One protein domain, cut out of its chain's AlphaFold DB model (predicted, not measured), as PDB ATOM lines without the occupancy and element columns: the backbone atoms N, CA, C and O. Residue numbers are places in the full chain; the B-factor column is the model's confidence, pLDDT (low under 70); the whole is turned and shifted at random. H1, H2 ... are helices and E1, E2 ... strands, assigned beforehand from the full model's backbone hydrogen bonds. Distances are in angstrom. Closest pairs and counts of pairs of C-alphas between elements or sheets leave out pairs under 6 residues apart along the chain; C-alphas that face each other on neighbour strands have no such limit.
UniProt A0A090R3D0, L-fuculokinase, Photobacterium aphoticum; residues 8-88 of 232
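What this domain is: This is residues 8 to 88 of the 232 residues of the protein "L-fuculokinase" of Photobacterium aphoticum (UniProt A0A090R3D0). The domain is a loose rod with two small two-stranded sheets along its length, E1 with E2 near the mean of the C-alphas and E3 with E4 toward one end, and H1 packs on both of them. H4 lies at the end beyond E3 and E4, while H3 lies at the opposite end, reached through the long unnamed stretch of residues 28 to 40. The printed part has 81 residues with four named helices and four named strands, in the order H1 E1 H2 H3 E2 E3 H4 E4; E1 and E2 are parallel, E3 and E4 antiparallel. The class is mixed, helices and strands, with under half of the residues in named elements. The whole is loose, with a radius of gyration of the C-alphas of 14.6 A, and spans 46 by 22 by 14 A.

Where its parts are: H1, residues 8 to 16, begins at C-alpha 8 (-40.475, 12.598, -42.698) and is 12.3 A long. E1 is residues 20 to 22, and H2 is residues 23 to 27. H3, residues 41 to 46, is 8.6 A long and ends at C-alpha 46 (-45.900, 23.098, -64.756). E2 is residues 56 to 58. E3, residues 63 to 66, is 7.9 A long; H4, residues 69 to 74, is 8.7 A long. E4, residues 82 to 84, ends at C-alpha 84 (-47.514, 6.788, -36.982).

How they stand to each other: The closest C-alphas of H1 and E1 are those of Ser 9 and Ser 20, 5.7 A apart. Those of H1 and E3 are Thr 16 and Val 66, 5.5 A apart. H1 and H4 are close but not clearly touching, with the C-alphas of Leu 15 and Val 71 6.6 A apart, and about perpendicular at 77 degrees. E1 and E2 are parallel at 45 degrees, with N 21 and O 56 within hydrogen-bond range at 2.8 A. E1, H2, H3 and E2 form a strand-helix-strand unit, two parallel neighbour strands with helices between, whose crossover is right-handed. E3 and E4 are antiparallel at 148 degrees, with N 64 and O 83 at 2.9 A. H2 and H3 are apart. In H1, H2, H3 and H4 every O i to N i+4 pair is within hydrogen-bond range.

The domain as a whole: The two farthest C-alphas, those of Tyr 46 and Gly 76, are 46.2 A apart, while those of Ser 8 and His 88 are 8.0 A apart. The printed part has no cut. The link from H2 to H3, 13 residues, is long. The mean pLDDT of the printed part is 95.6, and no printed residue is under 70.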
ATOM      1  N   SER A   8     -39.603  13.402 -43.563       92.50
ATOM      2  CA  SER A   8     -40.475  12.598 -42.698       92.50
ATOM      3  C   SER A   8     -40.805  11.243 -43.330       92.50
ATOM      4  O   SER A   8     -40.638  10.204 -42.695       92.50
ATOM      5  N   SER A   9     -41.174  11.242 -44.611       94.12
ATOM      6  CA  SER A   9     -41.446  10.044 -45.404       94.12
ATOM      7  C   SER A   9     -40.229   9.133 -45.555       94.12
ATOM      8  O   SER A   9     -40.366   7.912 -45.573       94.12
ATOM      9  N   MET A  10     -39.025   9.702 -45.675       95.38
ATOM     10  CA  MET A  10     -37.783   8.927 -45.713       95.38
ATOM     11  C   MET A  10     -37.545   8.209 -44.384       95.38
ATOM     12  O   MET A  10     -37.159   7.040 -44.388       95.38
ATOM     13  N   LEU A  11     -37.795   8.882 -43.257       94.50
ATOM     14  CA  LEU A  11     -37.671   8.287 -41.927       94.50
ATOM     15  C   LEU A  11     -38.693   7.166 -41.733       94.50
ATOM     16  O   LEU A  11     -38.308   6.048 -41.403       94.50
ATOM     17  N   THR A  12     -39.975   7.410 -42.015       95.50
ATOM     18  CA  THR A  12     -41.010   6.371 -41.890       95.50
ATOM     19  C   THR A  12     -40.747   5.191 -42.822       95.50
ATOM     20  O   THR A  12     -40.948   4.045 -42.420       95.50
ATOM     21  N   HIS A  13     -40.239   5.439 -44.032       96.62
ATOM     22  CA  HIS A  13     -39.850   4.381 -44.960       96.62
ATOM     23  C   HIS A  13     -38.689   3.540 -44.427       96.62
ATOM     24  O   HIS A  13     -38.767   2.317 -44.482       96.62
ATOM     25  N   ARG A  14     -37.652   4.154 -43.848       96.06
ATOM     26  CA  ARG A  14     -36.556   3.404 -43.212       96.06
ATOM     27  C   ARG A  14     -37.021   2.569 -42.024       96.06
ATOM     28  O   ARG A  14     -36.486   1.494 -41.808       96.06
ATOM     29  N   LEU A  15     -38.010   3.054 -41.277       96.69
ATOM     30  CA  LEU A  15     -38.541   2.347 -40.114       96.69
ATOM     31  C   LEU A  15     -39.464   1.182 -40.487       96.69
ATOM     32  O   LEU A  15     -39.532   0.217 -39.738       96.69
ATOM     33  N   THR A  16     -40.199   1.274 -41.601       97.00
ATOM     34  CA  THR A  16     -41.321   0.357 -41.904       97.00
ATOM     35  C   THR A  16     -41.230  -0.363 -43.247       97.00
ATOM     36  O   THR A  16     -42.033  -1.252 -43.523       97.00
ATOM     37  N   GLY A  17     -40.333   0.060 -44.135       96.62
ATOM     38  CA  GLY A  17     -40.328  -0.327 -45.547       96.62
ATOM     39  C   GLY A  17     -41.444   0.314 -46.386       96.62
ATOM     40  O   GLY A  17     -41.441   0.180 -47.610       96.62
ATOM     41  N   VAL A  18     -42.373   1.069 -45.791       97.06
ATOM     42  CA  VAL A  18     -43.531   1.658 -46.485       97.06
ATOM     43  C   VAL A  18     -43.231   3.090 -46.921       97.06
ATOM     44  O   VAL A  18     -42.834   3.929 -46.119       97.06
ATOM     45  N   MET A  19     -43.435   3.387 -48.205       97.06
ATOM     46  CA  MET A  19     -43.376   4.759 -48.712       97.06
ATOM     47  C   MET A  19     -44.736   5.442 -48.538       97.06
ATOM     48  O   MET A  19     -45.741   4.950 -49.050       97.06
ATOM     49  N   SER A  20     -44.756   6.600 -47.884       97.12
ATOM     50  CA  SER A  20     -45.953   7.426 -47.677       97.12
ATOM     51  C   SER A  20     -45.628   8.910 -47.849       97.12
ATOM     52  O   SER A  20     -44.461   9.296 -47.871       97.12
ATOM     53  N   THR A  21     -46.640   9.761 -47.992       97.19
ATOM     54  CA  THR A  21     -46.501  11.222 -47.985       97.19
ATOM     55  C   THR A  21     -47.413  11.801 -46.922       97.19
ATOM     56  O   THR A  21     -48.631  11.729 -47.047       97.19
ATOM     57  N   ASP A  22     -46.823  12.384 -45.883       96.44
ATOM     58  CA  ASP A  22     -47.601  13.102 -44.881       96.44
ATOM     59  C   ASP A  22     -48.250  14.351 -45.494       96.44
ATOM     60  O   ASP A  22     -47.596  15.140 -46.186       96.44
ATOM     61  N   ARG A  23     -49.549  14.530 -45.244       96.06
ATOM     62  CA  ARG A  23     -50.324  15.605 -45.867       96.06
ATOM     63  C   ARG A  23     -49.901  17.004 -45.415       96.06
ATOM     64  O   ARG A  23     -49.886  17.918 -46.236       96.06
ATOM     65  N   THR A  24     -49.516  17.177 -44.154       95.56
ATOM     66  CA  THR A  24     -49.058  18.480 -43.642       95.56
ATOM     67  C   THR A  24     -47.686  18.850 -44.212       95.56
ATOM     68  O   THR A  24     -47.474  19.989 -44.609       95.56
ATOM     69  N   MET A  25     -46.800  17.864 -44.391       95.62
ATOM     70  CA  MET A  25     -45.507  18.031 -45.067       95.62
ATOM     71  C   MET A  25     -45.653  18.342 -46.555       95.62
ATOM     72  O   MET A  25     -44.943  19.185 -47.086       95.62
ATOM     73  N   ALA A  26     -46.581  17.693 -47.257       95.88
ATOM     74  CA  ALA A  26     -46.866  18.068 -48.638       95.88
ATOM     75  C   ALA A  26     -47.466  19.480 -48.734       95.88
ATOM     76  O   ALA A  26     -47.226  20.177 -49.719       95.88
ATOM     77  N   GLY A  27     -48.217  19.911 -47.716       94.25
ATOM     78  CA  GLY A  27     -48.769  21.261 -47.597       94.25
ATOM     79  C   GLY A  27     -47.718  22.370 -47.693       94.25
ATOM     80  O   GLY A  27     -47.989  23.391 -48.314       94.25
ATOM     81  N   THR A  28     -46.507  22.139 -47.181       92.69
ATOM     82  CA  THR A  28     -45.405  23.124 -47.204       92.69
ATOM     83  C   THR A  28     -44.695  23.196 -48.562       92.69
ATOM     84  O   THR A  28     -43.923  24.112 -48.830       92.69
ATOM     85  N   SER A  29     -44.947  22.236 -49.457       93.50
ATOM     86  CA  SER A  29     -44.236  22.132 -50.738       93.50
ATOM     87  C   SER A  29     -44.724  23.097 -51.820       93.50
ATOM     88  O   SER A  29     -44.130  23.154 -52.894       93.50
ATOM     89  N   MET A  30     -45.848  23.787 -51.587       91.62
ATOM     90  CA  MET A  30     -46.589  24.571 -52.587       91.62
ATOM     91  C   MET A  30     -47.065  23.771 -53.818       91.62
ATOM     92  O   MET A  30     -47.584  24.347 -54.773       91.62
ATOM     93  N   MET A  31     -46.926  22.440 -53.811       96.06
ATOM     94  CA  MET A  31     -47.391  21.561 -54.890       96.06
ATOM     95  C   MET A  31     -48.808  21.023 -54.661       96.06
ATOM     96  O   MET A  31     -49.329  20.300 -55.510       96.06
ATOM     97  N   THR A  32     -49.438  21.333 -53.529       95.94
ATOM     98  CA  THR A  32     -50.802  20.903 -53.199       95.94
ATOM     99  C   THR A  32     -51.818  22.006 -53.483       95.94
ATOM    100  O   THR A  32     -51.492  23.191 -53.533       95.94
ATOM    101  N   ALA A  33     -53.073  21.616 -53.685       94.00
ATOM    102  CA  ALA A  33     -54.201  22.530 -53.737       94.00
ATOM    103  C   ALA A  33     -54.968  22.465 -52.412       94.00
ATOM    104  O   ALA A  33     -55.406  21.394 -51.991       94.00
ATOM    105  N   LEU A  34     -55.175  23.620 -51.770       92.31
ATOM    106  CA  LEU A  34     -55.894  23.700 -50.492       92.31
ATOM    107  C   LEU A  34     -57.305  23.111 -50.592       92.31
ATOM    108  O   LEU A  34     -57.710  22.346 -49.729       92.31
ATOM    109  N   SER A  35     -58.028  23.402 -51.677       89.69
ATOM    110  CA  SER A  35     -59.418  22.970 -51.855       89.69
ATOM    111  C   SER A  35     -59.595  21.452 -51.922       89.69
ATOM    112  O   SER A  35     -60.597  20.943 -51.428       89.69
ATOM    113  N   SER A  36     -58.660  20.732 -52.549       93.25
ATOM    114  CA  SER A  36     -58.705  19.266 -52.648       93.25
ATOM    115  C   SER A  36     -57.906  18.572 -51.548       93.25
ATOM    116  O   SER A  36     -58.095  17.376 -51.338       93.25
ATOM    117  N   ARG A  37     -57.010  19.298 -50.863       94.38
ATOM    118  CA  ARG A  37     -56.004  18.751 -49.939       94.38
ATOM    119  C   ARG A  37     -55.160  17.635 -50.571       94.38
ATOM    120  O   ARG A  37     -54.705  16.716 -49.886       94.38
ATOM    121  N   ASP A  38     -54.970  17.726 -51.881       96.19
ATOM    122  CA  ASP A  38     -54.244  16.779 -52.726       96.19
ATOM    123  C   ASP A  38     -53.262  17.565 -53.611       96.19
ATOM    124  O   ASP A  38     -53.209  18.798 -53.568       96.19
ATOM    125  N   TRP A  39     -52.472  16.874 -54.421       97.50
ATOM    126  CA  TRP A  39     -51.602  17.483 -55.411       97.50
ATOM    127  C   TRP A  39     -52.374  18.411 -56.359       97.50
ATOM    128  O   TRP A  39     -53.425  18.059 -56.896       97.50
ATOM    129  N   SER A  40     -51.816  19.594 -56.607       97.00
ATOM    130  CA  SER A  40     -52.294  20.519 -57.630       97.00
ATOM    131  C   SER A  40     -51.870  20.007 -59.004       97.00
ATOM    132  O   SER A  40     -50.679  19.976 -59.322       97.00
ATOM    133  N   ALA A  41     -52.838  19.604 -59.831       96.56
ATOM    134  CA  ALA A  41     -52.566  19.104 -61.178       96.56
ATOM    135  C   ALA A  41     -51.829  20.144 -62.037       96.56
ATOM    136  O   ALA A  41     -50.868  19.791 -62.719       96.56
ATOM    137  N   ASP A  42     -52.224  21.416 -61.940       96.81
ATOM    138  CA  ASP A  42     -51.615  22.516 -62.691       96.81
ATOM    139  C   ASP A  42     -50.172  22.769 -62.237       96.81
ATOM    140  O   ASP A  42     -49.271  22.897 -63.069       96.81
ATOM    141  N   THR A  43     -49.925  22.768 -60.920       96.62
ATOM    142  CA  THR A  43     -48.573  22.958 -60.373       96.62
ATOM    143  C   THR A  43     -47.662  21.797 -60.756       96.62
ATOM    144  O   THR A  43     -46.535  22.016 -61.198       96.62
ATOM    145  N   LEU A  44     -48.138  20.554 -60.631       97.56
ATOM    146  CA  LEU A  44     -47.351  19.391 -61.030       97.56
ATOM    147  C   LEU A  44     -47.067  19.396 -62.535       97.56
ATOM    148  O   LEU A  44     -45.924  19.171 -62.921       97.56
ATOM    149  N   ALA A  45     -48.058  19.705 -63.375       97.81
ATOM    150  CA  ALA A  45     -47.873  19.788 -64.822       97.81
ATOM    151  C   ALA A  45     -46.844  20.859 -65.209       97.81
ATOM    152  O   ALA A  45     -45.973  20.590 -66.036       97.81
ATOM    153  N   TYR A  46     -46.888  22.033 -64.568       97.69
ATOM    154  CA  TYR A  46     -45.900  23.098 -64.756       97.69
ATOM    155  C   TYR A  46     -44.470  22.635 -64.429       97.69
ATOM    156  O   TYR A  46     -43.526  22.985 -65.133       97.69
ATOM    157  N   LEU A  47     -44.312  21.800 -63.399       96.88
ATOM    158  CA  LEU A  47     -43.029  21.220 -62.993       96.88
ATOM    159  C   LEU A  47     -42.625  19.973 -63.806       96.88
ATOM    160  O   LEU A  47     -41.571  19.395 -63.547       96.88
ATOM    161  N   GLY A  48     -43.442  19.524 -64.767       96.50
ATOM    162  CA  GLY A  48     -43.211  18.277 -65.506       96.50
ATOM    163  C   GLY A  48     -43.396  17.011 -64.656       96.50
ATOM    164  O   GLY A  48     -42.861  15.952 -64.983       96.50
ATOM    165  N   LEU A  49     -44.143  17.112 -63.558       96.19
ATOM    166  CA  LEU A  49     -44.410  16.045 -62.603       96.19
ATOM    167  C   LEU A  49     -45.843  15.517 -62.734       96.19
ATOM    168  O   LEU A  49     -46.723  16.082 -63.375       96.19
ATOM    169  N   THR A  50     -46.079  14.386 -62.082       96.12
ATOM    170  CA  THR A  50     -47.400  13.758 -61.948       96.12
ATOM    171  C   THR A  50     -47.521  13.156 -60.551       96.12
ATOM    172  O   THR A  50     -46.484  12.823 -59.968       96.12
ATOM    173  N   PRO A  51     -48.740  12.904 -60.035       95.56
ATOM    174  CA  PRO A  51     -48.924  12.250 -58.737       95.56
ATOM    175  C   PRO A  51     -48.189  10.905 -58.607       95.56
ATOM    176  O   PRO A  51     -47.810  10.498 -57.515       95.56
ATOM    177  N   LYS A  52     -47.901  10.223 -59.729       95.69
ATOM    178  CA  LYS A  52     -47.147   8.958 -59.739       95.69
ATOM    179  C   LYS A  52     -45.692   9.104 -59.291       95.69
ATOM    180  O   LYS A  52     -45.084   8.084 -58.977       95.69
ATOM    181  N   HIS A  53     -45.141  10.311 -59.232       96.69
ATOM    182  CA  HIS A  53     -43.794  10.556 -58.710       96.69
ATOM    183  C   HIS A  53     -43.742  10.567 -57.181       96.69
ATOM    184  O   HIS A  53     -42.657  10.484 -56.614       96.69
ATOM    185  N   PHE A  54     -44.894  10.616 -56.516       97.06
ATOM    186  CA  PHE A  54     -44.991  10.659 -55.065       97.06
ATOM    187  C   PHE A  54     -45.634   9.371 -54.525       97.06
ATOM    188  O   PHE A  54     -46.314   8.642 -55.267       97.06
ATOM    189  N   PRO A  55     -45.359   9.004 -53.267       96.88
ATOM    190  CA  PRO A  55     -46.128   7.992 -52.554       96.88
ATOM    191  C   PRO A  55     -47.592   8.394 -52.335       96.88
ATOM    192  O   PRO A  55     -48.007   9.512 -52.634       96.88
ATOM    193  N   ALA A  56     -48.374   7.460 -51.795       95.81
ATOM    194  CA  ALA A  56     -49.736   7.746 -51.370       95.81
ATOM    195  C   ALA A  56     -49.746   8.678 -50.150       95.81
ATOM    196  O   ALA A  56     -48.875   8.588 -49.279       95.81
ATOM    197  N   PHE A  57     -50.761   9.538 -50.085       96.94
ATOM    198  CA  PHE A  57     -50.996  10.381 -48.923       96.94
ATOM    199  C   PHE A  57     -51.379   9.565 -47.689       96.94
ATOM    200  O   PHE A  57     -52.121   8.590 -47.789       96.94
ATOM    201  N   VAL A  58     -50.914  10.029 -46.534       96.88
ATOM    202  CA  VAL A  58     -51.391   9.643 -45.204       96.88
ATOM    203  C   VAL A  58     -51.690  10.907 -44.410       96.88
ATOM    204  O   VAL A  58     -51.040  11.943 -44.606       96.88
ATOM    205  N   ASP A  59     -52.680  10.833 -43.535       95.56
ATOM    206  CA  ASP A  59     -53.006  11.912 -42.621       95.56
ATOM    207  C   ASP A  59     -52.212  11.767 -41.319       95.56
ATOM    208  O   ASP A  59     -51.733  10.691 -40.949       95.56
ATOM    209  N   ALA A  60     -52.010  12.886 -40.631       92.62
ATOM    210  CA  ALA A  60     -51.272  12.856 -39.384       92.62
ATOM    211  C   ALA A  60     -52.073  12.076 -38.325       92.62
ATOM    212  O   ALA A  60     -53.274  12.290 -38.157       92.62
ATOM    213  N   GLY A  61     -51.415  11.153 -37.626       93.50
ATOM    214  CA  GLY A  61     -52.070  10.166 -36.762       93.50
ATOM    215  C   GLY A  61     -52.370   8.823 -37.440       93.50
ATOM    216  O   GLY A  61     -52.617   7.843 -36.731       93.50
ATOM    217  N   ASP A  62     -52.274   8.718 -38.768       96.56
ATOM    218  CA  ASP A  62     -52.437   7.437 -39.456       96.56
ATOM    219  C   ASP A  62     -51.256   6.500 -39.193       96.56
ATOM    220  O   ASP A  62     -50.086   6.898 -39.157       96.56
ATOM    221  N   LYS A  63     -51.559   5.205 -39.086       97.75
ATOM    222  CA  LYS A  63     -50.540   4.156 -39.060       97.75
ATOM    223  C   LYS A  63     -49.956   3.975 -40.461       97.75
ATOM    224  O   LYS A  63     -50.622   3.451 -41.347       97.75
ATOM    225  N   VAL A  64     -48.679   4.313 -40.620       97.56
ATOM    226  CA  VAL A  64     -47.926   4.084 -41.864       97.56
ATOM    227  C   VAL A  64     -47.550   2.609 -42.004       97.56
ATOM    228  O   VAL A  64     -47.615   2.038 -43.088       97.56
ATOM    229  N   GLY A  65     -47.178   1.974 -40.895       96.88
ATOM    230  CA  GLY A  65     -46.743   0.584 -40.881       96.88
ATOM    231  C   GLY A  65     -46.389   0.104 -39.483       96.88
ATOM    232  O   GLY A  65     -46.842   0.658 -38.478       96.88
ATOM    233  N   VAL A  66     -45.589  -0.951 -39.420       97.88
ATOM    234  CA  VAL A  66     -44.937  -1.407 -38.188       97.88
ATOM    235  C   VAL A  66     -43.429  -1.358 -38.376       97.88
ATOM    236  O   VAL A  66     -42.970  -1.405 -39.517       97.88
ATOM    237  N   LEU A  67     -42.678  -1.260 -37.279       97.81
ATOM    238  CA  LEU A  67     -41.223  -1.350 -37.331       97.81
ATOM    239  C   LEU A  67     -40.788  -2.635 -38.040       97.81
ATOM    240  O   LEU A  67     -41.335  -3.713 -37.781       97.81
ATOM    241  N   LEU A  68     -39.794  -2.500 -38.915       97.69
ATOM    242  CA  LEU A  68     -39.060  -3.631 -39.467       97.69
ATOM    243  C   LEU A  68     -38.434  -4.440 -38.317       97.69
ATOM    244  O   LEU A  68     -37.984  -3.831 -37.341       97.69
ATOM    245  N   PRO A  69     -38.406  -5.783 -38.397       96.50
ATOM    246  CA  PRO A  69     -37.873  -6.625 -37.327       96.50
ATOM    247  C   PRO A  69     -36.466  -6.221 -36.873       96.50
ATOM    248  O   PRO A  69     -36.230  -6.082 -35.676       96.50
ATOM    249  N   GLU A  70     -35.569  -5.952 -37.819       96.25
ATOM    250  CA  GLU A  70     -34.188  -5.540 -37.567       96.25
ATOM    251  C   GLU A  70     -34.091  -4.174 -36.870       96.25
ATOM    252  O   GLU A  70     -33.254  -3.983 -35.993       96.25
ATOM    253  N   VAL A  71     -34.992  -3.240 -37.195       96.75
ATOM    254  CA  VAL A  71     -35.057  -1.918 -36.555       96.75
ATOM    255  C   VAL A  71     -35.615  -2.037 -35.137       96.75
ATOM    256  O   VAL A  71     -35.142  -1.365 -34.225       96.75
ATOM    257  N   ALA A  72     -36.625  -2.886 -34.931       97.62
ATOM    258  CA  ALA A  72     -37.172  -3.140 -33.601       97.62
ATOM    259  C   ALA A  72     -36.114  -3.763 -32.675       97.62
ATOM    260  O   ALA A  72     -35.992  -3.338 -31.527       97.62
ATOM    261  N   GLU A  73     -35.320  -4.710 -33.186       97.12
ATOM    262  CA  GLU A  73     -34.194  -5.314 -32.467       97.12
ATOM    263  C   GLU A  73     -33.118  -4.277 -32.114       97.12
ATOM    264  O   GLU A  73     -32.734  -4.180 -30.948       97.12
ATOM    265  N   GLU A  74     -32.691  -3.450 -33.077       96.88
ATOM    266  CA  GLU A  74     -31.693  -2.389 -32.860       96.88
ATOM    267  C   GLU A  74     -32.136  -1.377 -31.790       96.88
ATOM    268  O   GLU A  74     -31.335  -0.943 -30.962       96.88
ATOM    269  N   LEU A  75     -33.424  -1.023 -31.773       96.00
ATOM    270  CA  LEU A  75     -33.997  -0.074 -30.815       96.00
ATOM    271  C   LEU A  75     -34.393  -0.714 -29.471       96.00
ATOM    272  O   LEU A  75     -34.821   0.006 -28.566       96.00
ATOM    273  N   GLY A  76     -34.293  -2.039 -29.325       97.12
ATOM    274  CA  GLY A  76     -34.751  -2.758 -28.131       97.12
ATOM    275  C   GLY A  76     -36.267  -2.672 -27.905       97.12
ATOM    276  O   GLY A  76     -36.731  -2.693 -26.764       97.12
ATOM    277  N   LEU A  77     -37.046  -2.534 -28.981       97.12
ATOM    278  CA  LEU A  77     -38.499  -2.387 -28.953       97.12
ATOM    279  C   LEU A  77     -39.212  -3.705 -29.304       97.12
ATOM    280  O   LEU A  77     -38.656  -4.545 -30.012       97.12
ATOM    281  N   PRO A  78     -40.468  -3.901 -28.856       95.31
ATOM    282  CA  PRO A  78     -41.253  -5.058 -29.267       95.31
ATOM    283  C   PRO A  78     -41.405  -5.152 -30.789       95.31
ATOM    284  O   PRO A  78     -41.568  -4.145 -31.486       95.31
ATOM    285  N   ALA A  79     -41.450  -6.381 -31.302       86.62
ATOM    286  CA  ALA A  79     -41.876  -6.612 -32.674       86.62
ATOM    287  C   ALA A  79     -43.290  -6.036 -32.892       86.62
ATOM    288  O   ALA A  79     -44.141  -6.082 -32.002       86.62
ATOM    289  N   HIS A  80     -43.551  -5.515 -34.093       89.56
ATOM    290  CA  HIS A  80     -44.843  -4.951 -34.509       89.56
ATOM    291  C   HIS A  80     -45.260  -3.610 -33.873       89.56
ATOM    292  O   HIS A  80     -46.429  -3.230 -33.985       89.56
ATOM    293  N   VAL A  81     -44.336  -2.853 -33.268       97.12
ATOM    294  CA  VAL A  81     -44.602  -1.459 -32.862       97.12
ATOM    295  C   VAL A  81     -45.069  -0.647 -34.069       97.12
ATOM    296  O   VAL A  81     -44.425  -0.644 -35.117       97.12
ATOM    297  N   ALA A  82     -46.216   0.020 -33.936       97.56
ATOM    298  CA  ALA A  82     -46.776   0.844 -34.998       97.56
ATOM    299  C   ALA A  82     -45.956   2.126 -35.190       97.56
ATOM    300  O   ALA A  82     -45.592   2.787 -34.221       97.56
ATOM    301  N   VAL A  83     -45.730   2.499 -36.449       97.56
ATOM    302  CA  VAL A  83     -45.155   3.797 -36.818       97.56
ATOM    303  C   VAL A  83     -46.274   4.676 -37.349       97.56
ATOM    304  O   VAL A  83     -46.989   4.290 -38.279       97.56
ATOM    305  N   ILE A  84     -46.427   5.842 -36.732       96.81
ATOM    306  CA  ILE A  84     -47.514   6.788 -36.982       96.81
ATOM    307  C   ILE A  84     -46.977   7.994 -37.758       96.81
ATOM    308  O   ILE A  84     -45.863   8.448 -37.488       96.81
ATOM    309  N   SER A  85     -47.750   8.518 -38.712       95.56
ATOM    310  CA  SER A  85     -47.399   9.768 -39.394       95.56
ATOM    311  C   SER A  85     -47.489  10.939 -38.417       95.56
ATOM    312  O   SER A  85     -48.557  11.206 -37.869       95.56
ATOM    313  N   ALA A  86     -46.369  11.621 -38.180       85.12
ATOM    314  CA  ALA A  86     -46.263  12.667 -37.160       85.12
ATOM    315  C   ALA A  86     -46.488  14.096 -37.686       85.12
ATOM    316  O   ALA A  86     -46.602  15.012 -36.879       85.12
ATOM    317  N   GLY A  87     -46.566  14.299 -39.004       89.56
ATOM    318  CA  GLY A  87     -46.752  15.629 -39.581       89.56
ATOM    319  C   GLY A  87     -45.492  16.490 -39.717       89.56
ATOM    320  O   GLY A  87     -44.369  16.043 -39.483       89.56
ATOM    321  N   HIS A  88     -45.708  17.745 -40.113       93.25
ATOM    322  CA  HIS A  88     -44.746  18.846 -40.099       93.25
ATOM    323  C   HIS A  88     -44.800  19.571 -38.748       93.25
ATOM    324  O   HIS A  88     -45.884  19.853 -38.231       93.25
TER     325      HIS A  88